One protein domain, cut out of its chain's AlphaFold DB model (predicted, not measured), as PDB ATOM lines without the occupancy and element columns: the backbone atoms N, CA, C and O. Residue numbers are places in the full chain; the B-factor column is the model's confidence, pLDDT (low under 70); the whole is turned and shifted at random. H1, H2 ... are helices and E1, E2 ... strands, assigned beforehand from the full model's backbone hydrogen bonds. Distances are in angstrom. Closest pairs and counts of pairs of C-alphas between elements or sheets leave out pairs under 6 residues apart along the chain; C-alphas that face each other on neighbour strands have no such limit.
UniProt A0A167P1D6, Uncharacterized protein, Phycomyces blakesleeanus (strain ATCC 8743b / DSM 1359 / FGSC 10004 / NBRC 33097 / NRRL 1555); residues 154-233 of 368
ATOM      1  N   GLY A 154     -31.802 -48.565  47.803       67.69
ATOM      2  CA  GLY A 154     -31.858 -47.488  48.796       67.69
ATOM      3  C   GLY A 154     -31.295 -47.920  50.154       67.69
ATOM      4  O   GLY A 154     -30.530 -47.193  50.786       67.69
ATOM      5  N   GLU A 155     -31.588 -49.144  50.592       75.12
ATOM      6  CA  GLU A 155     -31.055 -49.703  51.837       75.12
ATOM      7  C   GLU A 155     -29.540 -49.931  51.777       75.12
ATOM      8  O   GLU A 155     -28.833 -49.685  52.762       75.12
ATOM      9  N   GLN A 156     -29.011 -50.347  50.622       71.06
ATOM     10  CA  GLN A 156     -27.571 -50.427  50.383       71.06
ATOM     11  C   GLN A 156     -26.916 -49.045  50.502       71.06
ATOM     12  O   GLN A 156     -25.833 -48.931  51.089       71.06
ATOM     13  N   PHE A 157     -27.597 -47.983  50.056       71.00
ATOM     14  CA  PHE A 157     -27.106 -46.610  50.176       71.00
ATOM     15  C   PHE A 157     -26.873 -46.181  51.636       71.00
ATOM     16  O   PHE A 157     -25.890 -45.495  51.935       71.00
ATOM     17  N   ASN A 158     -27.665 -46.690  52.590       80.06
ATOM     18  CA  ASN A 158     -27.462 -46.427  54.025       80.06
ATOM     19  C   ASN A 158     -26.070 -46.840  54.520       80.06
ATOM     20  O   ASN A 158     -25.545 -46.276  55.484       80.06
ATOM     21  N   LYS A 159     -25.436 -47.825  53.875       76.00
ATOM     22  CA  LYS A 159     -24.064 -48.228  54.197       76.00
ATOM     23  C   LYS A 159     -23.050 -47.144  53.827       76.00
ATOM     24  O   LYS A 159     -22.145 -46.888  54.619       76.00
ATOM     25  N   PHE A 160     -23.228 -46.491  52.680       75.06
ATOM     26  CA  PHE A 160     -22.383 -45.379  52.246       75.06
ATOM     27  C   PHE A 160     -22.588 -44.154  53.128       75.06
ATOM     28  O   PHE A 160     -21.602 -43.539  53.530       75.06
ATOM     29  N   ILE A 161     -23.837 -43.849  53.502       79.00
ATOM     30  CA  ILE A 161     -24.133 -42.789  54.475       79.00
ATOM     31  C   ILE A 161     -23.331 -43.046  55.755       79.00
ATOM     32  O   ILE A 161     -22.539 -42.197  56.155       79.00
ATOM     33  N   ARG A 162     -23.441 -44.245  56.345       79.69
ATOM     34  CA  ARG A 162     -22.707 -44.611  57.570       79.69
ATOM     35  C   ARG A 162     -21.196 -44.434  57.449       79.69
ATOM     36  O   ARG A 162     -20.590 -43.882  58.359       79.69
ATOM     37  N   GLU A 163     -20.588 -44.848  56.341       79.44
ATOM     38  CA  GLU A 163     -19.148 -44.657  56.131       79.44
ATOM     39  C   GLU A 163     -18.748 -43.174  56.131       79.44
ATOM     40  O   GLU A 163     -17.736 -42.801  56.729       79.44
ATOM     41  N   HIS A 164     -19.556 -42.319  55.504       75.25
ATOM     42  CA  HIS A 164     -19.302 -40.883  55.492       75.25
ATOM     43  C   HIS A 164     -19.493 -40.266  56.877       75.25
ATOM     44  O   HIS A 164     -18.663 -39.443  57.257       75.25
ATOM     45  N   LEU A 165     -20.500 -40.708  57.646       79.62
ATOM     46  CA  LEU A 165     -20.748 -40.266  59.025       79.62
ATOM     47  C   LEU A 165     -19.525 -40.486  59.928       79.62
ATOM     48  O   LEU A 165     -19.141 -39.577  60.663       79.62
ATOM     49  N   PHE A 166     -18.880 -41.657  59.847       77.81
ATOM     50  CA  PHE A 166     -17.684 -41.969  60.647       77.81
ATOM     51  C   PHE A 166     -16.503 -41.033  60.375       77.81
ATOM     52  O   PHE A 166     -15.674 -40.828  61.255       77.81
ATOM     53  N   LYS A 167     -16.433 -40.452  59.174       73.44
ATOM     54  CA  LYS A 167     -15.352 -39.562  58.733       73.44
ATOM     55  C   LYS A 167     -15.672 -38.076  58.967       73.44
ATOM     56  O   LYS A 167     -15.034 -37.231  58.339       73.44
ATOM     57  N   THR A 168     -16.713 -37.735  59.731       76.44
ATOM     58  CA  THR A 168     -17.076 -36.340  60.055       76.44
ATOM     59  C   THR A 168     -16.735 -36.018  61.504       76.44
ATOM     60  O   THR A 168     -16.787 -36.896  62.363       76.44
ATOM     61  N   ASN A 169     -16.487 -34.741  61.800       78.12
ATOM     62  CA  ASN A 169     -16.277 -34.252  63.169       78.12
ATOM     63  C   ASN A 169     -17.598 -34.157  63.970       78.12
ATOM     64  O   ASN A 169     -17.631 -33.558  65.037       78.12
ATOM     65  N   ARG A 170     -18.698 -34.721  63.439       75.56
ATOM     66  CA  ARG A 170     -20.046 -34.850  64.028       75.56
ATOM     67  C   ARG A 170     -20.775 -33.560  64.442       75.56
ATOM     68  O   ARG A 170     -21.901 -33.643  64.922       75.56
ATOM     69  N   HIS A 171     -20.203 -32.381  64.196       75.69
ATOM     70  CA  HIS A 171     -20.831 -31.087  64.498       75.69
ATOM     71  C   HIS A 171     -21.990 -30.716  63.555       75.69
ATOM     72  O   HIS A 171     -22.982 -30.148  63.997       75.69
ATOM     73  N   SER A 172     -21.884 -31.022  62.256       79.38
ATOM     74  CA  SER A 172     -22.943 -30.766  61.264       79.38
ATOM     75  C   SER A 172     -23.034 -31.922  60.272       79.38
ATOM     76  O   SER A 172     -22.867 -31.806  59.060       79.38
ATOM     77  N   THR A 173     -23.273 -33.088  60.850       78.81
ATOM     78  CA  THR A 173     -23.155 -34.389  60.208       78.81
ATOM     79  C   THR A 173     -23.954 -34.520  58.904       78.81
ATOM     80  O   THR A 173     -23.448 -35.057  57.921       78.81
ATOM     81  N   SER A 174     -25.185 -34.000  58.857       81.25
ATOM     82  CA  SER A 174     -26.028 -34.031  57.654       81.25
ATOM     83  C   SER A 174     -25.454 -33.174  56.522       81.25
ATOM     84  O   SER A 174     -25.338 -33.652  55.395       81.25
ATOM     85  N   ARG A 175     -25.035 -31.939  56.823       82.50
ATOM     86  CA  ARG A 175     -24.437 -31.003  55.859       82.50
ATOM     87  C   ARG A 175     -23.126 -31.541  55.297       82.50
ATOM     88  O   ARG A 175     -22.898 -31.460  54.090       82.50
ATOM     89  N   ASP A 176     -22.289 -32.122  56.149       80.06
ATOM     90  CA  ASP A 176     -20.989 -32.665  55.753       80.06
ATOM     91  C   ASP A 176     -21.148 -33.882  54.831       80.06
ATOM     92  O   ASP A 176     -20.485 -33.979  53.794       80.06
ATOM     93  N   VAL A 177     -22.068 -34.793  55.169       81.31
ATOM     94  CA  VAL A 177     -22.401 -35.952  54.329       81.31
ATOM     95  C   VAL A 177     -23.021 -35.509  53.003       81.31
ATOM     96  O   VAL A 177     -22.578 -35.972  51.951       81.31
ATOM     97  N   ALA A 178     -23.978 -34.576  53.025       83.44
ATOM     98  CA  ALA A 178     -24.607 -34.044  51.817       83.44
ATOM     99  C   ALA A 178     -23.590 -33.358  50.892       83.44
ATOM    100  O   ALA A 178     -23.581 -33.609  49.691       83.44
ATOM    101  N   THR A 179     -22.672 -32.561  51.447       82.62
ATOM    102  CA  THR A 179     -21.614 -31.890  50.676       82.62
ATOM    103  C   THR A 179     -20.665 -32.902  50.031       82.62
ATOM    104  O   THR A 179     -20.265 -32.733  48.878       82.62
ATOM    105  N   ARG A 180     -20.308 -33.977  50.747       79.50
ATOM    106  CA  ARG A 180     -19.465 -35.052  50.202       79.50
ATOM    107  C   ARG A 180     -20.161 -35.811  49.074       79.50
ATOM    108  O   ARG A 180     -19.552 -35.976  48.019       79.50
ATOM    109  N   PHE A 181     -21.426 -36.194  49.253       80.12
ATOM    110  CA  PHE A 181     -22.200 -36.822  48.179       80.12
ATOM    111  C   PHE A 181     -22.372 -35.885  46.982       80.12
ATOM    112  O   PHE A 181     -22.161 -36.311  45.852       80.12
ATOM    113  N   GLY A 182     -22.667 -34.601  47.206       81.62
ATOM    114  CA  GLY A 182     -22.763 -33.605  46.137       81.62
ATOM    115  C   GLY A 182     -21.489 -33.542  45.292       81.62
ATOM    116  O   GLY A 182     -21.550 -33.656  44.071       81.62
ATOM    117  N   LYS A 183     -20.316 -33.476  45.940       81.19
ATOM    118  CA  LYS A 183     -19.018 -33.531  45.248       81.19
ATOM    119  C   LYS A 183     -18.837 -34.834  44.458       81.19
ATOM    120  O   LYS A 183     -18.414 -34.781  43.309       81.19
ATOM    121  N   GLN A 184     -19.199 -35.984  45.029       75.94
ATOM    122  CA  GLN A 184     -19.119 -37.283  44.347       75.94
ATOM    123  C   GLN A 184     -20.002 -37.358  43.099       75.94
ATOM    124  O   GLN A 184     -19.536 -37.801  42.049       75.94
ATOM    125  N   PHE A 185     -21.259 -36.918  43.192       75.94
ATOM    126  CA  PHE A 185     -22.182 -36.910  42.056       75.94
ATOM    127  C   PHE A 185     -21.708 -35.969  40.949       75.94
ATOM    128  O   PHE A 185     -21.738 -36.357  39.782       75.94
ATOM    129  N   ILE A 186     -21.198 -34.784  41.304       77.81
ATOM    130  CA  ILE A 186     -20.597 -33.850  40.341       77.81
ATOM    131  C   ILE A 186     -19.403 -34.506  39.639       77.81
ATOM    132  O   ILE A 186     -19.361 -34.533  38.414       77.81
ATOM    133  N   CYS A 187     -18.463 -35.099  40.383       74.44
ATOM    134  CA  CYS A 187     -17.311 -35.781  39.788       74.44
ATOM    135  C   CYS A 187     -17.734 -36.923  38.853       74.44
ATOM    136  O   CYS A 187     -17.215 -37.021  37.744       74.44
ATOM    137  N   ARG A 188     -18.710 -37.748  39.255       72.94
ATOM    138  CA  ARG A 188     -19.235 -38.836  38.418       72.94
ATOM    139  C   ARG A 188     -19.880 -38.320  37.132       72.94
ATOM    140  O   ARG A 188     -19.628 -38.879  36.071       72.94
ATOM    141  N   HIS A 189     -20.692 -37.265  37.225       73.19
ATOM    142  CA  HIS A 189     -21.301 -36.609  36.063       73.19
ATOM    143  C   HIS A 189     -20.230 -36.153  35.074       73.19
ATOM    144  O   HIS A 189     -20.313 -36.478  33.895       73.19
ATOM    145  N   LEU A 190     -19.183 -35.480  35.561       74.50
ATOM    146  CA  LEU A 190     -18.082 -35.003  34.725       74.50
ATOM    147  C   LEU A 190     -17.296 -36.155  34.076       74.50
ATOM    148  O   LEU A 190     -17.071 -36.123  32.870       74.50
ATOM    149  N   CYS A 191     -16.928 -37.192  34.835       68.19
ATOM    150  CA  CYS A 191     -16.209 -38.361  34.303       68.19
ATOM    151  C   CYS A 191     -17.013 -39.129  33.244       68.19
ATOM    152  O   CYS A 191     -16.428 -39.690  32.325       68.19
ATOM    153  N   ASN A 192     -18.343 -39.108  33.327       66.12
ATOM    154  CA  ASN A 192     -19.226 -39.712  32.330       66.12
ATOM    155  C   ASN A 192     -19.477 -38.807  31.104       66.12
ATOM    156  O   ASN A 192     -20.390 -39.069  30.325       66.12
ATOM    157  N   GLY A 193     -18.701 -37.730  30.931       71.50
ATOM    158  CA  GLY A 193     -18.833 -36.799  29.805       71.50
ATOM    159  C   GLY A 193     -19.882 -35.702  30.006       71.50
ATOM    160  O   GLY A 193     -20.195 -34.967  29.071       71.50
ATOM    161  N   GLY A 194     -20.418 -35.561  31.217       77.69
ATOM    162  CA  GLY A 194     -21.354 -34.505  31.567       77.69
ATOM    163  C   GLY A 194     -20.742 -33.105  31.467       77.69
ATOM    164  O   GLY A 194     -19.555 -32.885  31.719       77.69
ATOM    165  N   SER A 195     -21.577 -32.129  31.112       82.25
ATOM    166  CA  SER A 195     -21.211 -30.709  31.053       82.25
ATOM    167  C   SER A 195     -21.810 -29.915  32.212       82.25
ATOM    168  O   SER A 195     -22.831 -30.318  32.773       82.25
ATOM    169  N   TYR A 196     -21.231 -28.757  32.512       83.25
ATOM    170  CA  TYR A 196     -21.728 -27.795  33.496       83.25
ATOM    171  C   TYR A 196     -21.696 -26.378  32.919       83.25
ATOM    172  O   TYR A 196     -20.990 -26.103  31.950       83.25
ATOM    173  N   VAL A 197     -22.499 -25.481  33.480       85.94
ATOM    174  CA  VAL A 197     -22.580 -24.090  33.027       85.94
ATOM    175  C   VAL A 197     -21.640 -23.239  33.872       85.94
ATOM    176  O   VAL A 197     -21.633 -23.353  35.095       85.94
ATOM    177  N   VAL A 198     -20.835 -22.409  33.214       85.88
ATOM    178  CA  VAL A 198     -19.903 -21.477  33.854       85.88
ATOM    179  C   VAL A 198     -20.155 -20.084  33.308       85.88
ATOM    180  O   VAL A 198     -20.203 -19.891  32.096       85.88
ATOM    181  N   GLU A 199     -20.276 -19.113  34.200       88.00
ATOM    182  CA  GLU A 199     -20.261 -17.693  33.857       88.00
ATOM    183  C   GLU A 199     -18.837 -17.308  33.427       88.00
ATOM    184  O   GLU A 199     -17.901 -17.385  34.224       88.00
ATOM    185  N   LYS A 200     -18.647 -16.933  32.159       83.88
ATOM    186  CA  LYS A 200     -17.368 -16.414  31.657       83.88
ATOM    187  C   LYS A 200     -17.453 -14.901  31.452       83.88
ATOM    188  O   LYS A 200     -18.493 -14.433  30.984       83.88
ATOM    189  N   PRO A 201     -16.383 -14.139  31.744       81.12
ATOM    190  CA  PRO A 201     -16.335 -12.720  31.413       81.12
ATOM    191  C   PRO A 201     -16.445 -12.540  29.895       81.12
ATOM    192  O   PRO A 201     -15.727 -13.194  29.136       81.12
ATOM    193  N   ALA A 202     -17.344 -11.668  29.456       76.19
ATOM    194  CA  ALA A 202     -17.533 -11.301  28.060       76.19
ATOM    195  C   ALA A 202     -17.704  -9.778  27.978       76.19
ATOM    196  O   ALA A 202     -18.800  -9.251  28.164       76.19
ATOM    197  N   GLY A 203     -16.601  -9.064  27.735       80.38
ATOM    198  CA  GLY A 203     -16.588  -7.599  27.768       80.38
ATOM    199  C   GLY A 203     -16.999  -7.065  29.145       80.38
ATOM    200  O   GLY A 203     -16.430  -7.472  30.155       80.38
ATOM    201  N   ASN A 204     -18.013  -6.195  29.184       76.50
ATOM    202  CA  ASN A 204     -18.501  -5.544  30.409       76.50
ATOM    203  C   ASN A 204     -19.531  -6.387  31.196       76.50
ATOM    204  O   ASN A 204     -20.134  -5.881  32.140       76.50
ATOM    205  N   GLY A 205     -19.771  -7.644  30.810       77.00
ATOM    206  CA  GLY A 205     -20.742  -8.528  31.463       77.00
ATOM    207  C   GLY A 205     -20.264  -9.974  31.572       77.00
ATOM    208  O   GLY A 205     -19.130 -10.312  31.224       77.00
ATOM    209  N   THR A 206     -21.144 -10.849  32.053       82.12
ATOM    210  CA  THR A 206     -20.920 -12.297  32.095       82.12
ATOM    211  C   THR A 206     -21.806 -13.011  31.079       82.12
ATOM    212  O   THR A 206     -22.927 -12.597  30.787       82.12
ATOM    213  N   ARG A 207     -21.289 -14.096  30.500       83.69
ATOM    214  CA  ARG A 207     -22.044 -14.993  29.624       83.69
ATOM    215  C   ARG A 207     -21.951 -16.410  30.158       83.69
ATOM    216  O   ARG A 207     -20.851 -16.929  30.351       83.69
ATOM    217  N   SER A 208     -23.090 -17.070  30.318       82.31
ATOM    218  CA  SER A 208     -23.133 -18.480  30.688       82.31
ATOM    219  C   SER A 208     -22.684 -19.348  29.503       82.31
ATOM    220  O   SER A 208     -23.288 -19.342  28.429       82.31
ATOM    221  N   VAL A 209     -21.599 -20.098  29.682       81.75
ATOM    222  CA  VAL A 209     -21.024 -21.002  28.679       81.75
ATOM    223  C   VAL A 209     -21.061 -22.425  29.215       81.75
ATOM    224  O   VAL A 209     -20.685 -22.689  30.357       81.75
ATOM    225  N   ARG A 210     -21.494 -23.370  28.377       79.81
ATOM    226  CA  ARG A 210     -21.430 -24.797  28.694       79.81
ATOM    227  C   ARG A 210     -19.977 -25.260  28.593       79.81
ATOM    228  O   ARG A 210     -19.403 -25.274  27.509       79.81
ATOM    229  N   SER A 211     -19.389 -25.621  29.725       76.31
ATOM    230  CA  SER A 211     -18.047 -26.183  29.813       76.31
ATOM    231  C   SER A 211     -18.134 -27.693  30.000       76.31
ATOM    232  O   SER A 211     -18.984 -28.198  30.737       76.31
ATOM    233  N   SER A 212     -17.241 -28.425  29.342       76.12
ATOM    234  CA  SER A 212     -16.940 -29.804  29.708       76.12
ATOM    235  C   SER A 212     -15.631 -29.840  30.475       76.12
ATOM    236  O   SER A 212     -14.822 -28.915  30.428       76.12
ATOM    237  N   ILE A 213     -15.409 -30.953  31.143       73.94
ATOM    238  CA  ILE A 213     -14.104 -31.310  31.662       73.94
ATOM    239  C   ILE A 213     -13.078 -31.483  30.519       73.94
ATOM    240  O   ILE A 213     -13.456 -31.808  29.390       73.94
ATOM    241  N   GLY A 214     -11.800 -31.192  30.790       68.56
ATOM    242  CA  GLY A 214     -10.709 -31.313  29.819       68.56
ATOM    243  C   GLY A 214     -10.426 -32.765  29.420       68.56
ATOM    244  O   GLY A 214     -10.710 -33.696  30.178       68.56
ATOM    245  N   ASP A 215      -9.845 -32.959  28.235       64.75
ATOM    246  CA  ASP A 215      -9.693 -34.283  27.612       64.75
ATOM    247  C   ASP A 215      -8.858 -35.259  28.448       64.75
ATOM    248  O   ASP A 215      -9.137 -36.452  28.449       64.75
ATOM    249  N   PHE A 216      -7.933 -34.754  29.271       61.31
ATOM    250  CA  PHE A 216      -7.158 -35.560  30.219       61.31
ATOM    251  C   PHE A 216      -8.032 -36.410  31.153       61.31
ATOM    252  O   PHE A 216      -7.729 -37.575  31.394       61.31
ATOM    253  N   VAL A 217      -9.137 -35.860  31.666       62.56
ATOM    254  CA  VAL A 217     -10.004 -36.605  32.595       62.56
ATOM    255  C   VAL A 217     -11.084 -37.393  31.856       62.56
ATOM    256  O   VAL A 217     -11.536 -38.411  32.367       62.56
ATOM    257  N   LYS A 218     -11.458 -36.996  30.631       63.28
ATOM    258  CA  LYS A 218     -12.289 -37.839  29.750       63.28
ATOM    259  C   LYS A 218     -11.557 -39.118  29.331       63.28
ATOM    260  O   LYS A 218     -12.187 -40.153  29.152       63.28
ATOM    261  N   LEU A 219     -10.236 -39.031  29.177       59.88
ATOM    262  CA  LEU A 219      -9.346 -40.147  28.852       59.88
ATOM    263  C   LEU A 219      -8.861 -40.906  30.097       59.88
ATOM    264  O   LEU A 219      -8.196 -41.933  29.963       59.88
ATOM    265  N   ALA A 220      -9.186 -40.433  31.306       58.19
ATOM    266  CA  ALA A 220      -8.882 -41.173  32.519       58.19
ATOM    267  C   ALA A 220      -9.705 -42.474  32.521       58.19
ATOM    268  O   ALA A 220     -10.926 -42.433  32.344       58.19
ATOM    269  N   PRO A 221      -9.077 -43.645  32.715       54.75
ATOM    270  CA  PRO A 221      -9.798 -44.905  32.687       54.75
ATOM    271  C   PRO A 221     -10.858 -44.917  33.795       54.75
ATOM    272  O   PRO A 221     -10.542 -44.721  34.969       54.75
ATOM    273  N   VAL A 222     -12.107 -45.229  33.432       52.47
ATOM    274  CA  VAL A 222     -13.250 -45.415  34.359       52.47
ATOM    275  C   VAL A 222     -12.904 -46.389  35.507       52.47
ATOM    276  O   VAL A 222     -13.458 -46.319  36.604       52.47
ATOM    277  N   ASN A 223     -11.912 -47.255  35.278       52.94
ATOM    278  CA  ASN A 223     -11.382 -48.232  36.220       52.94
ATOM    279  C   ASN A 223     -10.087 -47.800  36.936       52.94
ATOM    280  O   ASN A 223      -9.311 -48.676  37.306       52.94
ATOM    281  N   PHE A 224      -9.805 -46.508  37.158       57.72
ATOM    282  CA  PHE A 224      -8.668 -46.124  38.010       57.72
ATOM    283  C   PHE A 224      -8.975 -46.489  39.479       57.72
ATOM    284  O   PHE A 224      -9.808 -45.830  40.113       57.72
ATOM    285  N   PRO A 225      -8.332 -47.518  40.069       54.62
ATOM    286  CA  PRO A 225      -8.725 -48.026  41.385       54.62
ATOM    287  C   PRO A 225      -8.521 -46.980  42.484       54.62
ATOM    288  O   PRO A 225      -9.327 -46.896  43.405       54.62
ATOM    289  N   GLY A 226      -7.496 -46.131  42.343       56.62
ATOM    290  CA  GLY A 226      -7.250 -45.004  43.242       56.62
ATOM    291  C   GLY A 226      -8.349 -43.940  43.183       56.62
ATOM    292  O   GLY A 226      -8.743 -43.416  44.218       56.62
ATOM    293  N   PHE A 227      -8.913 -43.661  42.005       58.12
ATOM    294  CA  PHE A 227      -9.977 -42.664  41.840       58.12
ATOM    295  C   PHE A 227     -11.256 -43.176  42.490       58.12
ATOM    296  O   PHE A 227     -11.858 -42.471  43.295       58.12
ATOM    297  N   ASN A 228     -11.611 -44.438  42.237       54.84
ATOM    298  CA  ASN A 228     -12.772 -45.054  42.867       54.84
ATOM    299  C   ASN A 228     -12.620 -45.152  44.392       54.84
ATOM    300  O   ASN A 228     -13.539 -44.779  45.114       54.84
ATOM    301  N   LEU A 229     -11.441 -45.547  44.883       57.97
ATOM    302  CA  LEU A 229     -11.135 -45.629  46.311       57.97
ATOM    303  C   LEU A 229     -11.209 -44.264  47.017       57.97
ATOM    304  O   LEU A 229     -11.778 -44.172  48.107       57.97
ATOM    305  N   HIS A 230     -10.648 -43.212  46.410       57.69
ATOM    306  CA  HIS A 230     -10.590 -41.874  47.004       57.69
ATOM    307  C   HIS A 230     -11.895 -41.081  46.855       57.69
ATOM    308  O   HIS A 230     -12.256 -40.354  47.781       57.69
ATOM    309  N   PHE A 231     -12.616 -41.224  45.736       55.75
ATOM    310  CA  PHE A 231     -13.852 -40.477  45.486       55.75
ATOM    311  C   PHE A 231     -15.105 -41.241  45.893       55.75
ATOM    312  O   PHE A 231     -15.949 -40.653  46.555       55.75
ATOM    313  N   PHE A 232     -15.240 -42.527  45.568       56.28
ATOM    314  CA  PHE A 232     -16.466 -43.306  45.814       56.28
ATOM    315  C   PHE A 232     -16.362 -44.256  47.022       56.28
ATOM    316  O   PHE A 232     -17.341 -44.907  47.388       56.28
ATOM    317  N   GLY A 233     -15.201 -44.284  47.688       56.59
ATOM    318  CA  GLY A 233     -14.895 -45.179  48.803       56.59
ATOM    319  C   GLY A 233     -14.394 -46.548  48.337       56.59
ATOM    320  O   GLY A 233     -14.416 -46.887  47.158       56.59
TER     321      GLY A 233
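AT A GLANCE: This is residues 154 to 233 of the 368 residues of an uncharacterized protein of Phycomyces blakesleeanus (strain ATCC 8743b / DSM 1359 / FGSC 10004 / NBRC 33097 / NRRL 1555) (UniProt A0A167P1D6). One long helix, H2, is the spine of a loose, open model: H1 packs steeply on its first part with residues 161 to 165, and after Cys 191 the backbone turns a corner into a long two-stranded hairpin, E1 and E2, that leads away from H2. After the hairpin the backbone comes back past Cys 191 of H2 through the short H3 and folds back toward the side of H2 as H4; the parts meet at few places, and residues 154 to 159 of H1 stick out. The printed part has 80 residues with four named helices and two named strands, in the order H1, H2, E1, E2, H3, H4; the sheet is E1 - E2, antiparallel, and the class is mixed, helices and strands. The whole is loose, with a radius of gyration of the C-alphas of 16.4 A and spans of 47 by 32 by 22 A.

HOW THE PARTS SIT: H1, residues 154 to 166, touches H2, residues 173 to 191, with residues 161 to 165 alone, and H2 touches it with residues 173 to 180 alone. Their closest C-alphas, those of His 164 and Val 177, are 5.9 A apart, and they run opposite ways at a steep tilt of 66 degrees. A tight link leads from H2 to E1, residues 195 to 202; their closest C-alphas are those of His 189 and Ser 195, 7.7 A apart. E1 and E2, residues 205 to 212, form an antiparallel hairpin with 151 degrees between their directions; N 198 and O 209, at 2.9 A, and N 209 and O 198, at 2.8 A, are within hydrogen-bond range. H3, residues 215 to 218, is close to H2 but not clearly touching, the closest C-alphas being those of Cys 191 and Lys 218, 6.0 A apart. H4, residues 225 to 232, is also close to H2 but not clearly touching: the closest C-alphas, those of Gln 184 and Phe 231, are 6.3 A apart, with a steep tilt of 47 degrees, opposite ways. H1 and H4 are apart. Every O i to N i+4 pair is within hydrogen-bond range in H2 and H4, and 7 of 9 are in H1; H3 is too short for such a pair.

IN THESE COORDINATES: H1 begins at C-alpha 154, (-31.858, -47.488, 48.796), and is 19.3 A long. H2 runs 27.1 A, from Thr 173 to Cys 191 at (-16.209, -38.361, 34.303). E1 is 20.0 A long and E2 21.7 A. H3 has 4 residues, and H4, 8 residues, ends at C-alpha 232, (-16.466, -43.306, 45.814).

THE WHOLE: The farthest C-alphas, those of Glu 155 and Asn 204, are 50.7 A apart. The printed part has no cut, and no link is long. Mean pLDDT of the printed part is 73.1; residue 154, residues 191 to 192 and residues 214 to 233 are under 70.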